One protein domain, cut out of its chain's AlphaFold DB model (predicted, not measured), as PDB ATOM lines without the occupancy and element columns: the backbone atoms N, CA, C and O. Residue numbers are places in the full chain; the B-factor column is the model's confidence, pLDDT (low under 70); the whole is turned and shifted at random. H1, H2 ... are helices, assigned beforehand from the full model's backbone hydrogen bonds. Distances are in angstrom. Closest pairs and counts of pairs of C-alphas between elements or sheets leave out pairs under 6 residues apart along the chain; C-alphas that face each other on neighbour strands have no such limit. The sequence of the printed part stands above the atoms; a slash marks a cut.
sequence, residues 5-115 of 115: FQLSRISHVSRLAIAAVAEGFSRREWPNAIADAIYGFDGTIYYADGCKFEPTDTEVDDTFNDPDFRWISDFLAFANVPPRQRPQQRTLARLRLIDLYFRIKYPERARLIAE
ATOM      1  N   PHE A   5     229.289 245.130 293.630       92.00
ATOM      2  CA  PHE A   5     229.997 244.034 292.993       92.00
ATOM      3  C   PHE A   5     231.386 244.469 292.509       92.00
ATOM      4  O   PHE A   5     232.360 243.776 292.797       92.00
ATOM      5  N   GLN A   6     231.500 245.623 291.843       92.94
ATOM      6  CA  GLN A   6     232.792 246.187 291.432       92.94
ATOM      7  C   GLN A   6     233.667 246.529 292.641       92.94
ATOM      8  O   GLN A   6     234.810 246.078 292.703       92.94
ATOM      9  N   LEU A   7     233.116 247.234 293.632       94.06
ATOM     10  CA  LEU A   7     233.831 247.645 294.843       94.06
ATOM     11  C   LEU A   7     234.295 246.453 295.699       94.06
ATOM     12  O   LEU A   7     235.274 246.565 296.430       94.06
ATOM     13  N   SER A   8     233.642 245.292 295.588       93.88
ATOM     14  CA  SER A   8     234.035 244.065 296.296       93.88
ATOM     15  C   SER A   8     235.227 243.324 295.666       93.88
ATOM     16  O   SER A   8     235.769 242.390 296.271       93.88
ATOM     17  N   ARG A   9     235.644 243.700 294.448       94.62
ATOM     18  CA  ARG A   9     236.766 243.064 293.742       94.62
ATOM     19  C   ARG A   9     238.095 243.571 294.295       94.62
ATOM     20  O   ARG A   9     238.360 244.767 294.283       94.62
ATOM     21  N   ILE A  10     238.976 242.645 294.673       94.88
ATOM     22  CA  ILE A  10     240.336 242.948 295.160       94.88
ATOM     23  C   ILE A  10     241.103 243.818 294.154       94.88
ATOM     24  O   ILE A  10     241.724 244.801 294.546       94.88
ATOM     25  N   SER A  11     241.010 243.504 292.857       94.38
ATOM     26  CA  SER A  11     241.679 244.271 291.801       94.38
ATOM     27  C   SER A  11     241.192 245.718 291.720       94.38
ATOM     28  O   SER A  11     242.003 246.621 291.538       94.38
ATOM     29  N   HIS A  12     239.890 245.957 291.891       95.50
ATOM     30  CA  HIS A  12     239.323 247.303 291.887       95.50
ATOM     31  C   HIS A  12     239.828 248.107 293.088       95.50
ATOM     32  O   HIS A  12     240.299 249.228 292.919       95.50
ATOM     33  N   VAL A  13     239.826 247.505 294.282       96.06
ATOM     34  CA  VAL A  13     240.351 248.140 295.502       96.06
ATOM     35  C   VAL A  13     241.827 248.498 295.352       96.06
ATOM     36  O   VAL A  13     242.208 249.621 295.662       96.06
ATOM     37  N   SER A  14     242.654 247.581 294.842       95.81
ATOM     38  CA  SER A  14     244.077 247.852 294.624       95.81
ATOM     39  C   SER A  14     244.305 248.961 293.599       95.81
ATOM     40  O   SER A  14     245.110 249.849 293.853       95.81
ATOM     41  N   ARG A  15     243.580 248.976 292.473       96.81
ATOM     42  CA  ARG A  15     243.700 250.065 291.485       96.81
ATOM     43  C   ARG A  15     243.247 251.409 292.046       96.81
ATOM     44  O   ARG A  15     243.911 252.414 291.806       96.81
ATOM     45  N   LEU A  16     242.164 251.421 292.821       97.12
ATOM     46  CA  LEU A  16     241.686 252.621 293.499       97.12
ATOM     47  C   LEU A  16     242.722 253.127 294.515       97.12
ATOM     48  O   LEU A  16     242.977 254.326 294.573       97.12
ATOM     49  N   ALA A  17     243.368 252.228 295.262       97.56
ATOM     50  CA  ALA A  17     244.439 252.577 296.196       97.56
ATOM     51  C   ALA A  17     245.688 253.112 295.482       97.56
ATOM     52  O   ALA A  17     246.265 254.097 295.933       97.56
ATOM     53  N   ILE A  18     246.087 252.519 294.349       97.56
ATOM     54  CA  ILE A  18     247.188 253.029 293.511       97.56
ATOM     55  C   ILE A  18     246.879 254.453 293.044       97.56
ATOM     56  O   ILE A  18     247.720 255.340 293.181       97.56
ATOM     57  N   ALA A  19     245.670 254.680 292.525       97.38
ATOM     58  CA  ALA A  19     245.239 256.003 292.094       97.38
ATOM     59  C   ALA A  19     245.233 256.999 293.263       97.38
ATOM     60  O   ALA A  19     245.725 258.111 293.110       97.38
ATOM     61  N   ALA A  20     244.752 256.583 294.436       97.62
ATOM     62  CA  ALA A  20     244.759 257.397 295.646       97.62
ATOM     63  C   ALA A  20     246.181 257.784 296.077       97.62
ATOM     64  O   ALA A  20     246.476 258.961 296.251       97.62
ATOM     65  N   VAL A  21     247.109 256.833 296.177       97.56
ATOM     66  CA  VAL A  21     248.505 257.145 296.524       97.56
ATOM     67  C   VAL A  21     249.130 258.134 295.529       97.56
ATOM     68  O   VAL A  21     249.890 259.008 295.942       97.56
ATOM     69  N   ALA A  22     248.777 258.050 294.243       96.88
ATOM     70  CA  ALA A  22     249.287 258.951 293.212       96.88
ATOM     71  C   ALA A  22     248.806 260.409 293.346       96.88
ATOM     72  O   ALA A  22     249.461 261.299 292.806       96.88
ATOM     73  N   GLU A  23     247.711 260.676 294.067       96.62
ATOM     74  CA  GLU A  23     247.264 262.047 294.367       96.62
ATOM     75  C   GLU A  23     248.194 262.757 295.364       96.62
ATOM     76  O   GLU A  23     248.212 263.981 295.431       96.62
ATOM     77  N   GLY A  24     248.981 262.005 296.141       95.50
ATOM     78  CA  GLY A  24     249.941 262.568 297.094       95.50
ATOM     79  C   GLY A  24     249.317 263.178 298.354       95.50
ATOM     80  O   GLY A  24     250.041 263.750 299.166       95.50
ATOM     81  N   PHE A  25     248.004 263.039 298.551       95.38
ATOM     82  CA  PHE A  25     247.328 263.505 299.760       95.38
ATOM     83  C   PHE A  25     247.749 262.703 300.989       95.38
ATOM     84  O   PHE A  25     247.840 261.469 300.968       95.38
ATOM     85  N   SER A  26     247.919 263.399 302.107       93.62
ATOM     86  CA  SER A  26     247.993 262.754 303.408       93.62
ATOM     87  C   SER A  26     246.654 262.098 303.755       93.62
ATOM     88  O   SER A  26     245.576 262.516 303.329       93.62
ATOM     89  N   ARG A  27     246.696 261.079 304.620       93.62
ATOM     90  CA  ARG A  27     245.489 260.374 305.092       93.62
ATOM     91  C   ARG A  27     244.415 261.286 305.709       93.62
ATOM     92  O   ARG A  27     243.255 260.904 305.700       93.62
ATOM     93  N   ARG A  28     244.793 262.455 306.247       93.81
ATOM     94  CA  ARG A  28     243.862 263.413 306.874       93.81
ATOM     95  C   ARG A  28     243.208 264.352 305.858       93.81
ATOM     96  O   ARG A  28     242.174 264.926 306.162       93.81
ATOM     97  N   GLU A  29     243.808 264.519 304.683       96.25
ATOM     98  CA  GLU A  29     243.296 265.405 303.629       96.25
ATOM     99  C   GLU A  29     242.220 264.731 302.777       96.25
ATOM    100  O   GLU A  29     241.380 265.411 302.199       96.25
ATOM    101  N   TRP A  30     242.207 263.398 302.736       96.88
ATOM    102  CA  TRP A  30     241.258 262.620 301.940       96.88
ATOM    103  C   TRP A  30     239.780 262.961 302.178       96.88
ATOM    104  O   TRP A  30     239.091 263.188 301.185       96.88
ATOM    105  N   PRO A  31     239.267 263.030 303.423       96.12
ATOM    106  CA  PRO A  31     237.875 263.413 303.654       96.12
ATOM    107  C   PRO A  31     237.552 264.796 303.079       96.12
ATOM    108  O   PRO A  31     236.572 264.932 302.356       96.12
ATOM    109  N   ASN A  32     238.422 265.787 303.293       96.38
ATOM    110  CA  ASN A  32     238.224 267.135 302.757       96.38
ATOM    111  C   ASN A  32     238.242 267.137 301.222       96.38
ATOM    112  O   ASN A  32     237.345 267.695 300.604       96.38
ATOM    113  N   ALA A  33     239.198 266.446 300.594       97.69
ATOM    114  CA  ALA A  33     239.276 266.358 299.134       97.69
ATOM    115  C   ALA A  33     238.038 265.682 298.514       97.69
ATOM    116  O   ALA A  33     237.576 266.074 297.439       97.69
ATOM    117  N   ILE A  34     237.490 264.669 299.191       97.69
ATOM    118  CA  ILE A  34     236.247 263.998 298.797       97.69
ATOM    119  C   ILE A  34     235.058 264.952 298.955       97.69
ATOM    120  O   ILE A  34     234.268 265.075 298.019       97.69
ATOM    121  N   ALA A  35     234.946 265.646 300.089       97.38
ATOM    122  CA  ALA A  35     233.891 266.624 300.344       97.38
ATOM    123  C   ALA A  35     233.902 267.752 299.301       97.38
ATOM    124  O   ALA A  35     232.883 268.001 298.659       97.38
ATOM    125  N   ASP A  36     235.068 268.346 299.041       97.50
ATOM    126  CA  ASP A  36     235.248 269.397 298.033       97.50
ATOM    127  C   ASP A  36     234.853 268.923 296.629       97.50
ATOM    128  O   ASP A  36     234.309 269.682 295.826       97.50
ATOM    129  N   ALA A  37     235.136 267.659 296.299       97.12
ATOM    130  CA  ALA A  37     234.750 267.088 295.017       97.12
ATOM    131  C   ALA A  37     233.240 266.858 294.915       97.12
ATOM    132  O   ALA A  37     232.668 267.185 293.882       97.12
ATOM    133  N   ILE A  38     232.616 266.289 295.947       96.06
ATOM    134  CA  ILE A  38     231.202 265.900 295.926       96.06
ATOM    135  C   ILE A  38     230.298 267.127 296.043       96.06
ATOM    136  O   ILE A  38     229.431 267.319 295.195       96.06
ATOM    137  N   TYR A  39     230.503 267.962 297.061       95.25
ATOM    138  CA  TYR A  39     229.644 269.120 297.320       95.25
ATOM    139  C   TYR A  39     229.912 270.279 296.354       95.25
ATOM    140  O   TYR A  39     229.030 271.098 296.114       95.25
ATOM    141  N   GLY A  40     231.111 270.337 295.765       95.31
ATOM    142  CA  GLY A  40     231.463 271.299 294.720       95.31
ATOM    143  C   GLY A  40     231.107 270.854 293.296       95.31
ATOM    144  O   GLY A  40     231.438 271.564 292.345       95.31
ATOM    145  N   PHE A  41     230.499 269.678 293.110       96.00
ATOM    146  CA  PHE A  41     230.162 269.175 291.781       96.00
ATOM    147  C   PHE A  41     228.902 269.852 291.231       96.00
ATOM    148  O   PHE A  41     227.797 269.629 291.720       96.00
ATOM    149  N   ASP A  42     229.066 270.632 290.162       93.12
ATOM    150  CA  ASP A  42     227.953 271.224 289.416       93.12
ATOM    151  C   ASP A  42     227.323 270.183 288.476       93.12
ATOM    152  O   ASP A  42     227.639 270.082 287.288       93.12
ATOM    153  N   GLY A  43     226.485 269.316 289.046       92.31
ATOM    154  CA  GLY A  43     225.810 268.257 288.311       92.31
ATOM    155  C   GLY A  43     225.010 267.317 289.204       92.31
ATOM    156  O   GLY A  43     224.930 267.473 290.418       92.31
ATOM    157  N   THR A  44     224.395 266.307 288.587       93.81
ATOM    158  CA  THR A  44     223.682 265.257 289.327       93.81
ATOM    159  C   THR A  44     224.495 263.974 289.344       93.81
ATOM    160  O   THR A  44     224.947 263.491 288.305       93.81
ATOM    161  N   ILE A  45     224.663 263.411 290.536       94.56
ATOM    162  CA  ILE A  45     225.377 262.157 290.748       94.56
ATOM    163  C   ILE A  45     224.349 261.033 290.839       94.56
ATOM    164  O   ILE A  45     223.327 261.160 291.511       94.56
ATOM    165  N   TYR A  46     224.636 259.920 290.169       94.31
ATOM    166  CA  TYR A  46     223.787 258.736 290.184       94.31
ATOM    167  C   TYR A  46     224.566 257.505 290.639       94.31
ATOM    168  O   TYR A  46     225.729 257.271 290.263       94.31
ATOM    169  N   TYR A  47     223.882 256.678 291.420       92.00
ATOM    170  CA  TYR A  47     224.256 255.298 291.659       92.00
ATOM    171  C   TYR A  47     224.175 254.484 290.360       92.00
ATOM    172  O   TYR A  47     223.628 254.916 289.347       92.00
ATOM    173  N   ALA A  48     224.785 253.299 290.362       88.00
ATOM    174  CA  ALA A  48     224.813 252.432 289.182       88.00
ATOM    175  C   ALA A  48     223.430 251.882 288.787       88.00
ATOM    176  O   ALA A  48     223.238 251.489 287.642       88.00
ATOM    177  N   ASP A  49     222.488 251.849 289.727       90.44
ATOM    178  CA  ASP A  49     221.094 251.445 289.525       90.44
ATOM    179  C   ASP A  49     220.207 252.582 288.978       90.44
ATOM    180  O   ASP A  49     219.027 252.369 288.717       90.44
ATOM    181  N   GLY A  50     220.768 253.782 288.785       92.38
ATOM    182  CA  GLY A  50     220.042 254.963 288.320       92.38
ATOM    183  C   GLY A  50     219.382 255.777 289.434       92.38
ATOM    184  O   GLY A  50     218.823 256.834 289.147       92.38
ATOM    185  N   CYS A  51     219.478 255.353 290.699       93.88
ATOM    186  CA  CYS A  51     219.030 256.165 291.824       93.88
ATOM    187  C   CYS A  51     219.917 257.408 291.962       93.88
ATOM    188  O   CYS A  51     221.145 257.334 291.842       93.88
ATOM    189  N   LYS A  52     219.304 258.562 292.232       95.25
ATOM    190  CA  LYS A  52     220.048 259.794 292.505       95.25
ATOM    191  C   LYS A  52     220.820 259.640 293.817       95.25
ATOM    192  O   LYS A  52     220.282 259.145 294.805       95.25
ATOM    193  N   PHE A  53     222.081 260.052 293.814       94.69
ATOM    194  CA  PHE A  53     222.865 260.205 295.030       94.69
ATOM    195  C   PHE A  53     222.624 261.604 295.598       94.69
ATOM    196  O   PHE A  53     222.943 262.601 294.950       94.69
ATOM    197  N   GLU A  54     222.042 261.663 296.791       93.88
ATOM    198  CA  GLU A  54     221.771 262.898 297.527       93.88
ATOM    199  C   GLU A  54     222.536 262.828 298.855       93.88
ATOM    200  O   GLU A  54     222.008 262.276 299.821       93.88
ATOM    201  N   PRO A  55     223.808 263.273 298.891       92.56
ATOM    202  CA  PRO A  55     224.591 263.245 300.119       92.56
ATOM    203  C   PRO A  55     223.983 264.208 301.144       92.56
ATOM    204  O   PRO A  55     223.540 265.301 300.788       92.56
ATOM    205  N   THR A  56     223.975 263.810 302.415       94.12
ATOM    206  CA  THR A  56     223.717 264.741 303.521       94.12
ATOM    207  C   THR A  56     224.917 265.669 303.705       94.12
ATOM    208  O   THR A  56     226.010 265.361 303.237       94.12
ATOM    209  N   ASP A  57     224.754 266.765 304.451       91.31
ATOM    210  CA  ASP A  57     225.866 267.680 304.755       91.31
ATOM    211  C   ASP A  57     227.015 266.987 305.521       91.31
ATOM    212  O   ASP A  57     228.168 267.406 305.427       91.31
ATOM    213  N   THR A  58     226.725 265.892 306.237       92.94
ATOM    214  CA  THR A  58     227.687 265.121 307.044       92.94
ATOM    215  C   THR A  58     228.118 263.800 306.403       92.94
ATOM    216  O   THR A  58     228.891 263.066 307.011       92.94
ATOM    217  N   GLU A  59     227.670 263.479 305.182       95.00
ATOM    218  CA  GLU A  59     227.849 262.155 304.558       95.00
ATOM    219  C   GLU A  59     229.318 261.701 304.544       95.00
ATOM    220  O   GLU A  59     229.644 260.552 304.866       95.00
ATOM    221  N   VAL A  60     230.224 262.614 304.184       94.56
ATOM    222  CA  VAL A  60     231.665 262.339 304.127       94.56
ATOM    223  C   VAL A  60     232.256 262.175 305.528       94.56
ATOM    224  O   VAL A  60     232.984 261.206 305.767       94.56
ATOM    225  N   ASP A  61     231.916 263.066 306.460       93.31
ATOM    226  CA  ASP A  61     232.411 263.029 307.839       93.31
ATOM    227  C   ASP A  61     231.963 261.754 308.557       93.31
ATOM    228  O   ASP A  61     232.785 261.059 309.153       93.31
ATOM    229  N   ASP A  62     230.691 261.381 308.423       94.06
ATOM    230  CA  ASP A  62     230.128 260.167 309.013       94.06
ATOM    231  C   ASP A  62     230.779 258.906 308.425       94.06
ATOM    232  O   ASP A  62     231.136 257.969 309.150       94.06
ATOM    233  N   THR A  63     231.014 258.890 307.108       94.81
ATOM    234  CA  THR A  63     231.653 257.763 306.410       94.81
ATOM    235  C   THR A  63     233.115 257.571 306.833       94.81
ATOM    236  O   THR A  63     233.593 256.432 306.979       94.81
ATOM    237  N   PHE A  64     233.835 258.670 307.063       93.94
ATOM    238  CA  PHE A  64     235.243 258.678 307.462       93.94
ATOM    239  C   PHE A  64     235.463 259.010 308.942       93.94
ATOM    240  O   PHE A  64     236.588 259.344 309.315       93.94
ATOM    241  N   ASN A  65     234.443 258.830 309.791       91.75
ATOM    242  CA  ASN A  65     234.537 258.995 311.241       91.75
ATOM    243  C   ASN A  65     235.416 257.894 311.868       91.75
ATOM    244  O   ASN A  65     234.950 256.882 312.397       91.75
ATOM    245  N   ASP A  66     236.724 258.070 311.723       89.06
ATOM    246  CA  ASP A  66     237.791 257.215 312.215       89.06
ATOM    247  C   ASP A  66     238.850 258.122 312.866       89.06
ATOM    248  O   ASP A  66     239.569 258.815 312.140       89.06
ATOM    249  N   PRO A  67     238.967 258.139 314.211       83.94
ATOM    250  CA  PRO A  67     239.767 259.122 314.951       83.94
ATOM    251  C   PRO A  67     241.219 259.269 314.474       83.94
ATOM    252  O   PRO A  67     241.801 260.355 314.535       83.94
ATOM    253  N   ASP A  68     241.801 258.177 313.975       89.06
ATOM    254  CA  ASP A  68     243.188 258.133 313.523       89.06
ATOM    255  C   ASP A  68     243.334 258.098 311.999       89.06
ATOM    256  O   ASP A  68     244.467 258.028 311.518       89.06
ATOM    257  N   PHE A  69     242.243 258.097 311.227       92.44
ATOM    258  CA  PHE A  69     242.257 257.791 309.787       92.44
ATOM    259  C   PHE A  69     243.018 256.489 309.484       92.44
ATOM    260  O   PHE A  69     243.757 256.380 308.496       92.44
ATOM    261  N   ARG A  70     242.902 255.508 310.385       93.44
ATOM    262  CA  ARG A  70     243.575 254.214 310.291       93.44
ATOM    263  C   ARG A  70     243.073 253.447 309.082       93.44
ATOM    264  O   ARG A  70     243.880 252.925 308.327       93.44
ATOM    265  N   TRP A  71     241.770 253.486 308.835       95.06
ATOM    266  CA  TRP A  71     241.166 252.867 307.669       95.06
ATOM    267  C   TRP A  71     241.719 253.447 306.363       95.06
ATOM    268  O   TRP A  71     242.038 252.683 305.457       95.06
ATOM    269  N   ILE A  72     241.885 254.774 306.263       96.31
ATOM    270  CA  ILE A  72     242.476 255.405 305.069       96.31
ATOM    271  C   ILE A  72     243.934 254.972 304.923       96.31
ATOM    272  O   ILE A  72     244.363 254.622 303.830       96.31
ATOM    273  N   SER A  73     244.686 254.939 306.025       95.69
ATOM    274  CA  SER A  73     246.065 254.444 306.022       95.69
ATOM    275  C   SER A  73     246.161 252.999 305.513       95.69
ATOM    276  O   SER A  73     246.989 252.708 304.650       95.69
ATOM    277  N   ASP A  74     245.299 252.110 306.009       95.12
ATOM    278  CA  ASP A  74     245.238 250.705 305.594       95.12
ATOM    279  C   ASP A  74     244.817 250.577 304.124       95.12
ATOM    280  O   ASP A  74     245.384 249.784 303.375       95.12
ATOM    281  N   PHE A  75     243.857 251.397 303.685       96.44
ATOM    282  CA  PHE A  75     243.426 251.455 302.294       96.44
ATOM    283  C   PHE A  75     244.565 251.875 301.358       96.44
ATOM    284  O   PHE A  75     244.801 251.207 300.354       96.44
ATOM    285  N   LEU A  76     245.316 252.930 301.691       97.00
ATOM    286  CA  LEU A  76     246.450 253.390 300.881       97.00
ATOM    287  C   LEU A  76     247.558 252.329 300.793       97.00
ATOM    288  O   LEU A  76     248.204 252.190 299.753       97.00
ATOM    289  N   ALA A  77     247.748 251.517 301.839       96.81
ATOM    290  CA  ALA A  77     248.697 250.405 301.808       96.81
ATOM    291  C   ALA A  77     248.344 249.340 300.747       96.81
ATOM    292  O   ALA A  77     249.246 248.662 300.238       96.81
ATOM    293  N   PHE A  78     247.071 249.238 300.338       96.88
ATOM    294  CA  PHE A  78     246.634 248.324 299.277       96.88
ATOM    295  C   PHE A  78     247.169 248.657 297.883       96.88
ATOM    296  O   PHE A  78     247.055 247.820 296.981       96.88
ATOM    297  N   ALA A  79     247.795 249.826 297.714       96.44
ATOM    298  CA  ALA A  79     248.540 250.161 296.507       96.44
ATOM    299  C   ALA A  79     249.780 249.272 296.320       96.44
ATOM    300  O   ALA A  79     250.145 248.949 295.194       96.44
ATOM    301  N   ASN A  80     250.408 248.858 297.426       96.44
ATOM    302  CA  ASN A  80     251.622 248.041 297.419       96.44
ATOM    303  C   ASN A  80     251.335 246.572 297.744       96.44
ATOM    304  O   ASN A  80     251.972 245.674 297.198       96.44
ATOM    305  N   VAL A  81     250.386 246.318 298.649       95.12
ATOM    306  CA  VAL A  81     250.051 244.968 299.115       95.12
ATOM    307  C   VAL A  81     248.550 244.749 298.957       95.12
ATOM    308  O   VAL A  81     247.792 245.246 299.783       95.12
ATOM    309  N   PRO A  82     248.086 243.999 297.940       91.56
ATOM    310  CA  PRO A  82     246.660 243.793 297.714       91.56
ATOM    311  C   PRO A  82     245.924 243.245 298.948       91.56
ATOM    312  O   PRO A  82     246.493 242.449 299.708       91.56
ATOM    313  N   PRO A  83     244.646 243.616 299.154       91.88
ATOM    314  CA  PRO A  83     243.880 243.124 300.286       91.88
ATOM    315  C   PRO A  83     243.711 241.604 300.193       91.88
ATOM    316  O   PRO A  83     243.363 241.056 299.148       91.88
ATOM    317  N   ARG A  84     243.927 240.909 301.316       91.50
ATOM    318  CA  ARG A  84     243.795 239.440 301.394       91.50
ATOM    319  C   ARG A  84     242.345 238.961 301.375       91.50
ATOM    320  O   ARG A  84     242.081 237.798 301.087       91.50
ATOM    321  N   GLN A  85     241.415 239.838 301.735       91.38
ATOM    322  CA  GLN A  85     239.990 239.548 301.834       91.38
ATOM    323  C   GLN A  85     239.203 240.564 301.016       91.38
ATOM    324  O   GLN A  85     239.632 241.703 300.832       91.38
ATOM    325  N   ARG A  86     238.023 240.152 300.549       92.50
ATOM    326  CA  ARG A  86     237.089 241.084 299.918       92.50
ATOM    327  C   ARG A  86     236.607 242.117 300.950       92.50
ATOM    328  O   ARG A  86     236.420 241.752 302.114       92.50
ATOM    329  N   PRO A  87     236.382 243.377 300.541       91.94
ATOM    330  CA  PRO A  87     235.810 244.395 301.412       91.94
ATOM    331  C   PRO A  87     234.490 243.952 302.048       91.94
ATOM    332  O   PRO A  87     233.633 243.360 301.396       91.94
ATOM    333  N   GLN A  88     234.324 244.271 303.330       89.69
ATOM    334  CA  GLN A  88     233.060 244.100 304.046       89.69
ATOM    335  C   GLN A  88     232.070 245.204 303.646       89.69
ATOM    336  O   GLN A  88     232.491 246.277 303.226       89.69
ATOM    337  N   GLN A  89     230.770 244.989 303.866       83.62
ATOM    338  CA  GLN A  89     229.709 245.959 303.540       83.62
ATOM    339  C   GLN A  89     230.001 247.383 304.055       83.62
ATOM    340  O   GLN A  89     230.005 248.337 303.285       83.62
ATOM    341  N   ARG A  90     230.398 247.522 305.328       81.31
ATOM    342  CA  ARG A  90     230.779 248.816 305.936       81.31
ATOM    343  C   ARG A  90     231.961 249.532 305.264       81.31
ATOM    344  O   ARG A  90     232.174 250.718 305.477       81.31
ATOM    345  N   THR A  91     232.776 248.801 304.512       91.75
ATOM    346  CA  THR A  91     233.935 249.320 303.778       91.75
ATOM    347  C   THR A  91     233.520 249.839 302.401       91.75
ATOM    348  O   THR A  91     234.174 250.731 301.868       91.75
ATOM    349  N   LEU A  92     232.425 249.316 301.837       94.12
ATOM    350  CA  LEU A  92     231.957 249.688 300.503       94.12
ATOM    351  C   LEU A  92     231.551 251.161 300.434       94.12
ATOM    352  O   LEU A  92     231.912 251.808 299.462       94.12
ATOM    353  N   ALA A  93     230.907 251.709 301.470       93.75
ATOM    354  CA  ALA A  93     230.568 253.135 301.527       93.75
ATOM    355  C   ALA A  93     231.813 254.030 301.364       93.75
ATOM    356  O   ALA A  93     231.847 254.905 300.503       93.75
ATOM    357  N   ARG A  94     232.893 253.724 302.098       95.94
ATOM    358  CA  ARG A  94     234.167 254.459 302.010       95.94
ATOM    359  C   ARG A  94     234.796 254.358 300.626       95.94
ATOM    360  O   ARG A  94     235.157 255.368 300.031       95.94
ATOM    361  N   LEU A  95     234.899 253.138 300.093       96.88
ATOM    362  CA  LEU A  95     235.451 252.906 298.755       96.88
ATOM    363  C   LEU A  95     234.630 253.615 297.677       96.88
ATOM    364  O   LEU A  95     235.191 254.134 296.719       96.88
ATOM    365  N   ARG A  96     233.308 253.661 297.847       96.31
ATOM    366  CA  ARG A  96     232.390 254.310 296.922       96.31
ATOM    367  C   ARG A  96     232.599 255.823 296.869       96.31
ATOM    368  O   ARG A  96     232.587 256.375 295.775       96.31
ATOM    369  N   LEU A  97     232.816 256.480 298.010       96.69
ATOM    370  CA  LEU A  97     233.121 257.915 298.037       96.69
ATOM    371  C   LEU A  97     234.482 258.226 297.393       96.69
ATOM    372  O   LEU A  97     234.603 259.209 296.666       96.69
ATOM    373  N   ILE A  98     235.480 257.354 297.570       97.25
ATOM    374  CA  ILE A  98     236.785 257.495 296.900       97.25
ATOM    375  C   ILE A  98     236.653 257.264 295.384       97.25
ATOM    376  O   ILE A  98     237.177 258.043 294.593       97.25
ATOM    377  N   ASP A  99     235.923 256.232 294.947       97.19
ATOM    378  CA  ASP A  99     235.617 256.004 293.522       97.19
ATOM    379  C   ASP A  99     234.878 257.205 292.915       97.19
ATOM    380  O   ASP A  99     235.218 257.655 291.819       97.19
ATOM    381  N   LEU A 100     233.911 257.773 293.640       96.81
ATOM    382  CA  LEU A 100     233.187 258.962 293.205       96.81
ATOM    383  C   LEU A 100     234.112 260.179 293.062       96.81
ATOM    384  O   LEU A 100     234.029 260.857 292.038       96.81
ATOM    385  N   TYR A 101     235.032 260.412 294.006       97.81
ATOM    386  CA  TYR A 101     236.062 261.450 293.875       97.81
ATOM    387  C   TYR A 101     236.814 261.325 292.541       97.81
ATOM    388  O   TYR A 101     236.888 262.291 291.778       97.81
ATOM    389  N   PHE A 102     237.293 260.122 292.200       97.50
ATOM    390  CA  PHE A 102     238.000 259.903 290.935       97.50
ATOM    391  C   PHE A 102     237.103 260.088 289.716       97.50
ATOM    392  O   PHE A 102     237.557 260.627 288.711       97.50
ATOM    393  N   ARG A 103     235.831 259.690 289.778       95.94
ATOM    394  CA  ARG A 103     234.883 259.919 288.676       95.94
ATOM    395  C   ARG A 103     234.617 261.397 288.426       95.94
ATOM    396  O   ARG A 103     234.420 261.763 287.273       95.94
ATOM    397  N   ILE A 104     234.606 262.214 289.477       96.06
ATOM    398  CA  ILE A 104     234.393 263.660 289.378       96.06
ATOM    399  C   ILE A 104     235.665 264.353 288.881       96.06
ATOM    400  O   ILE A 104     235.619 265.094 287.903       96.06
ATOM    401  N   LYS A 105     236.807 264.119 289.537       96.75
ATOM    402  CA  LYS A 105     238.053 264.857 289.264       96.75
ATOM    403  C   LYS A 105     238.846 264.305 288.079       96.75
ATOM    404  O   LYS A 105     239.491 265.074 287.372       96.75
ATOM    405  N   TYR A 106     238.788 262.994 287.838       95.75
ATOM    406  CA  TYR A 106     239.590 262.307 286.819       95.75
ATOM    407  C   TYR A 106     238.794 261.222 286.064       95.75
ATOM    408  O   TYR A 106     239.120 260.031 286.171       95.75
ATOM    409  N   PRO A 107     237.785 261.592 285.251       92.94
ATOM    410  CA  PRO A 107     236.890 260.632 284.596       92.94
ATOM    411  C   PRO A 107     237.613 259.539 283.791       92.94
ATOM    412  O   PRO A 107     237.213 258.376 283.827       92.94
ATOM    413  N   GLU A 108     238.708 259.887 283.109       92.50
ATOM    414  CA  GLU A 108     239.507 258.927 282.335       92.50
ATOM    415  C   GLU A 108     240.249 257.921 283.231       92.50
ATOM    416  O   GLU A 108     240.260 256.726 282.942       92.50
ATOM    417  N   ARG A 109     240.797 258.361 284.375       91.62
ATOM    418  CA  ARG A 109     241.412 257.444 285.355       91.62
ATOM    419  C   ARG A 109     240.362 256.528 285.979       91.62
ATOM    420  O   ARG A 109     240.619 255.343 286.163       91.62
ATOM    421  N   ALA A 110     239.170 257.051 286.259       92.19
ATOM    422  CA  ALA A 110     238.084 256.270 286.839       92.19
ATOM    423  C   ALA A 110     237.643 255.096 285.947       92.19
ATOM    424  O   ALA A 110     237.273 254.043 286.468       92.19
ATOM    425  N   ARG A 111     237.721 255.236 284.613       90.25
ATOM    426  CA  ARG A 111     237.460 254.126 283.679       90.25
ATOM    427  C   ARG A 111     238.465 252.990 283.865       90.25
ATOM    428  O   ARG A 111     238.046 251.858 284.066       90.25
ATOM    429  N   LEU A 112     239.759 253.310 283.926       89.81
ATOM    430  CA  LEU A 112     240.838 252.331 284.128       89.81
ATOM    431  C   LEU A 112     240.775 251.639 285.499       89.81
ATOM    432  O   LEU A 112     241.148 250.476 285.641       89.81
ATOM    433  N   ILE A 113     240.297 252.340 286.530       89.94
ATOM    434  CA  ILE A 113     240.079 251.746 287.858       89.94
ATOM    435  C   ILE A 113     238.937 250.714 287.814       89.94
ATOM    436  O   ILE A 113     238.969 249.709 288.534       89.94
ATOM    437  N   ALA A 114     237.923 250.951 286.979       84.81
ATOM    438  CA  ALA A 114     236.716 250.134 286.891       84.81
ATOM    439  C   ALA A 114     236.854 248.848 286.050       84.81
ATOM    440  O   ALA A 114     236.023 247.953 286.231       84.81
ATOM    441  N   GLU A 115     237.860 248.756 285.170       77.00
ATOM    442  CA  GLU A 115     238.183 247.577 284.335       77.00
ATOM    443  C   GLU A 115     238.577 246.342 285.157       77.00
ATOM    444  O   GLU A 115     238.010 245.244 284.960       77.00
TER     445      GLU A 115
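Overview. This is residues 5 to 115 of the 115 residues of an uncharacterized protein of Hyphomicrobium nitrativorans NL23 (UniProt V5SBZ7). The long helix H5 runs through the middle of a rounded body, with the other five helices set round it. H2 crosses it, H6 folds back along its last part as a hairpin and also packs on H1, H4 packs across H1, and short H3 packs on H2, while the long loop of residues 40 to 58 lies at the outside. The printed part has 111 residues with six named helices, in the order H1 to H6 along the chain, and no named strand; the class is all helix. It is compact, with a radius of gyration of the C-alphas of 13.1 A, and its C-alphas span 35 by 32 by 26 A.

Arrangement. The hub is H5, residues 89 to 105, which touches four other helices. H2, residues 30 to 39, touches H5 at a steep tilt of 64 degrees, the same way; the closest C-alphas, of Ile 34 and Tyr 101, are 5.5 A apart. H6, residues 107 to 114, forms a helical hairpin with H5, at a shallow tilt of 31 degrees, opposite ways; it touches residues 99 to 103 of H5 alone, and the closest C-alphas, of Arg 103 and Ala 110, are 5.2 A apart. H1, residues 10 to 23, only just touches H5, with 3 pairs of C-alphas within 8 A; the closest, of Leu 16 and Asp 99, are 6.9 A apart. H1 also touches H6 at a shallow tilt of 33 degrees, only just short of steep, opposite ways, with the C-alphas of Arg 15 and Ile 113 closest at 5.4 A. H4, residues 70 to 77, touches H1 at residues 17 to 21 alone and stands about perpendicular to it, at 86 degrees; the closest C-alphas, of Ala 17 and Leu 76, are 5.2 A apart. H3, residues 59 to 63, touches H2, the C-alphas of Ala 35 and Val 60 being closest at 6.1 A. H3 and H6 are apart. Every O i to N i+4 pair is within hydrogen-bond range in H1, H2, H3 and H4, against 11 of 13 in H5 and 3 of 4 in H6.

Along the chain. H5 measures 25.1 A from C-alpha 89 at (229.709, 245.959, 303.540) to C-alpha 105 at (238.053, 264.857, 289.264). H1 measures 20.3 A and begins at C-alpha 10 (240.336, 242.948, 295.160). H2 measures 14.1 A.

Size, cuts and confidence. The two C-alphas farthest apart, of Asp 42 and Arg 84, are 37.5 A apart. The links H2 to H3, 19 residues, and H4 to H5, 11 residues, are long. The printed part has no cut, and no printed residue has a pLDDT under 70.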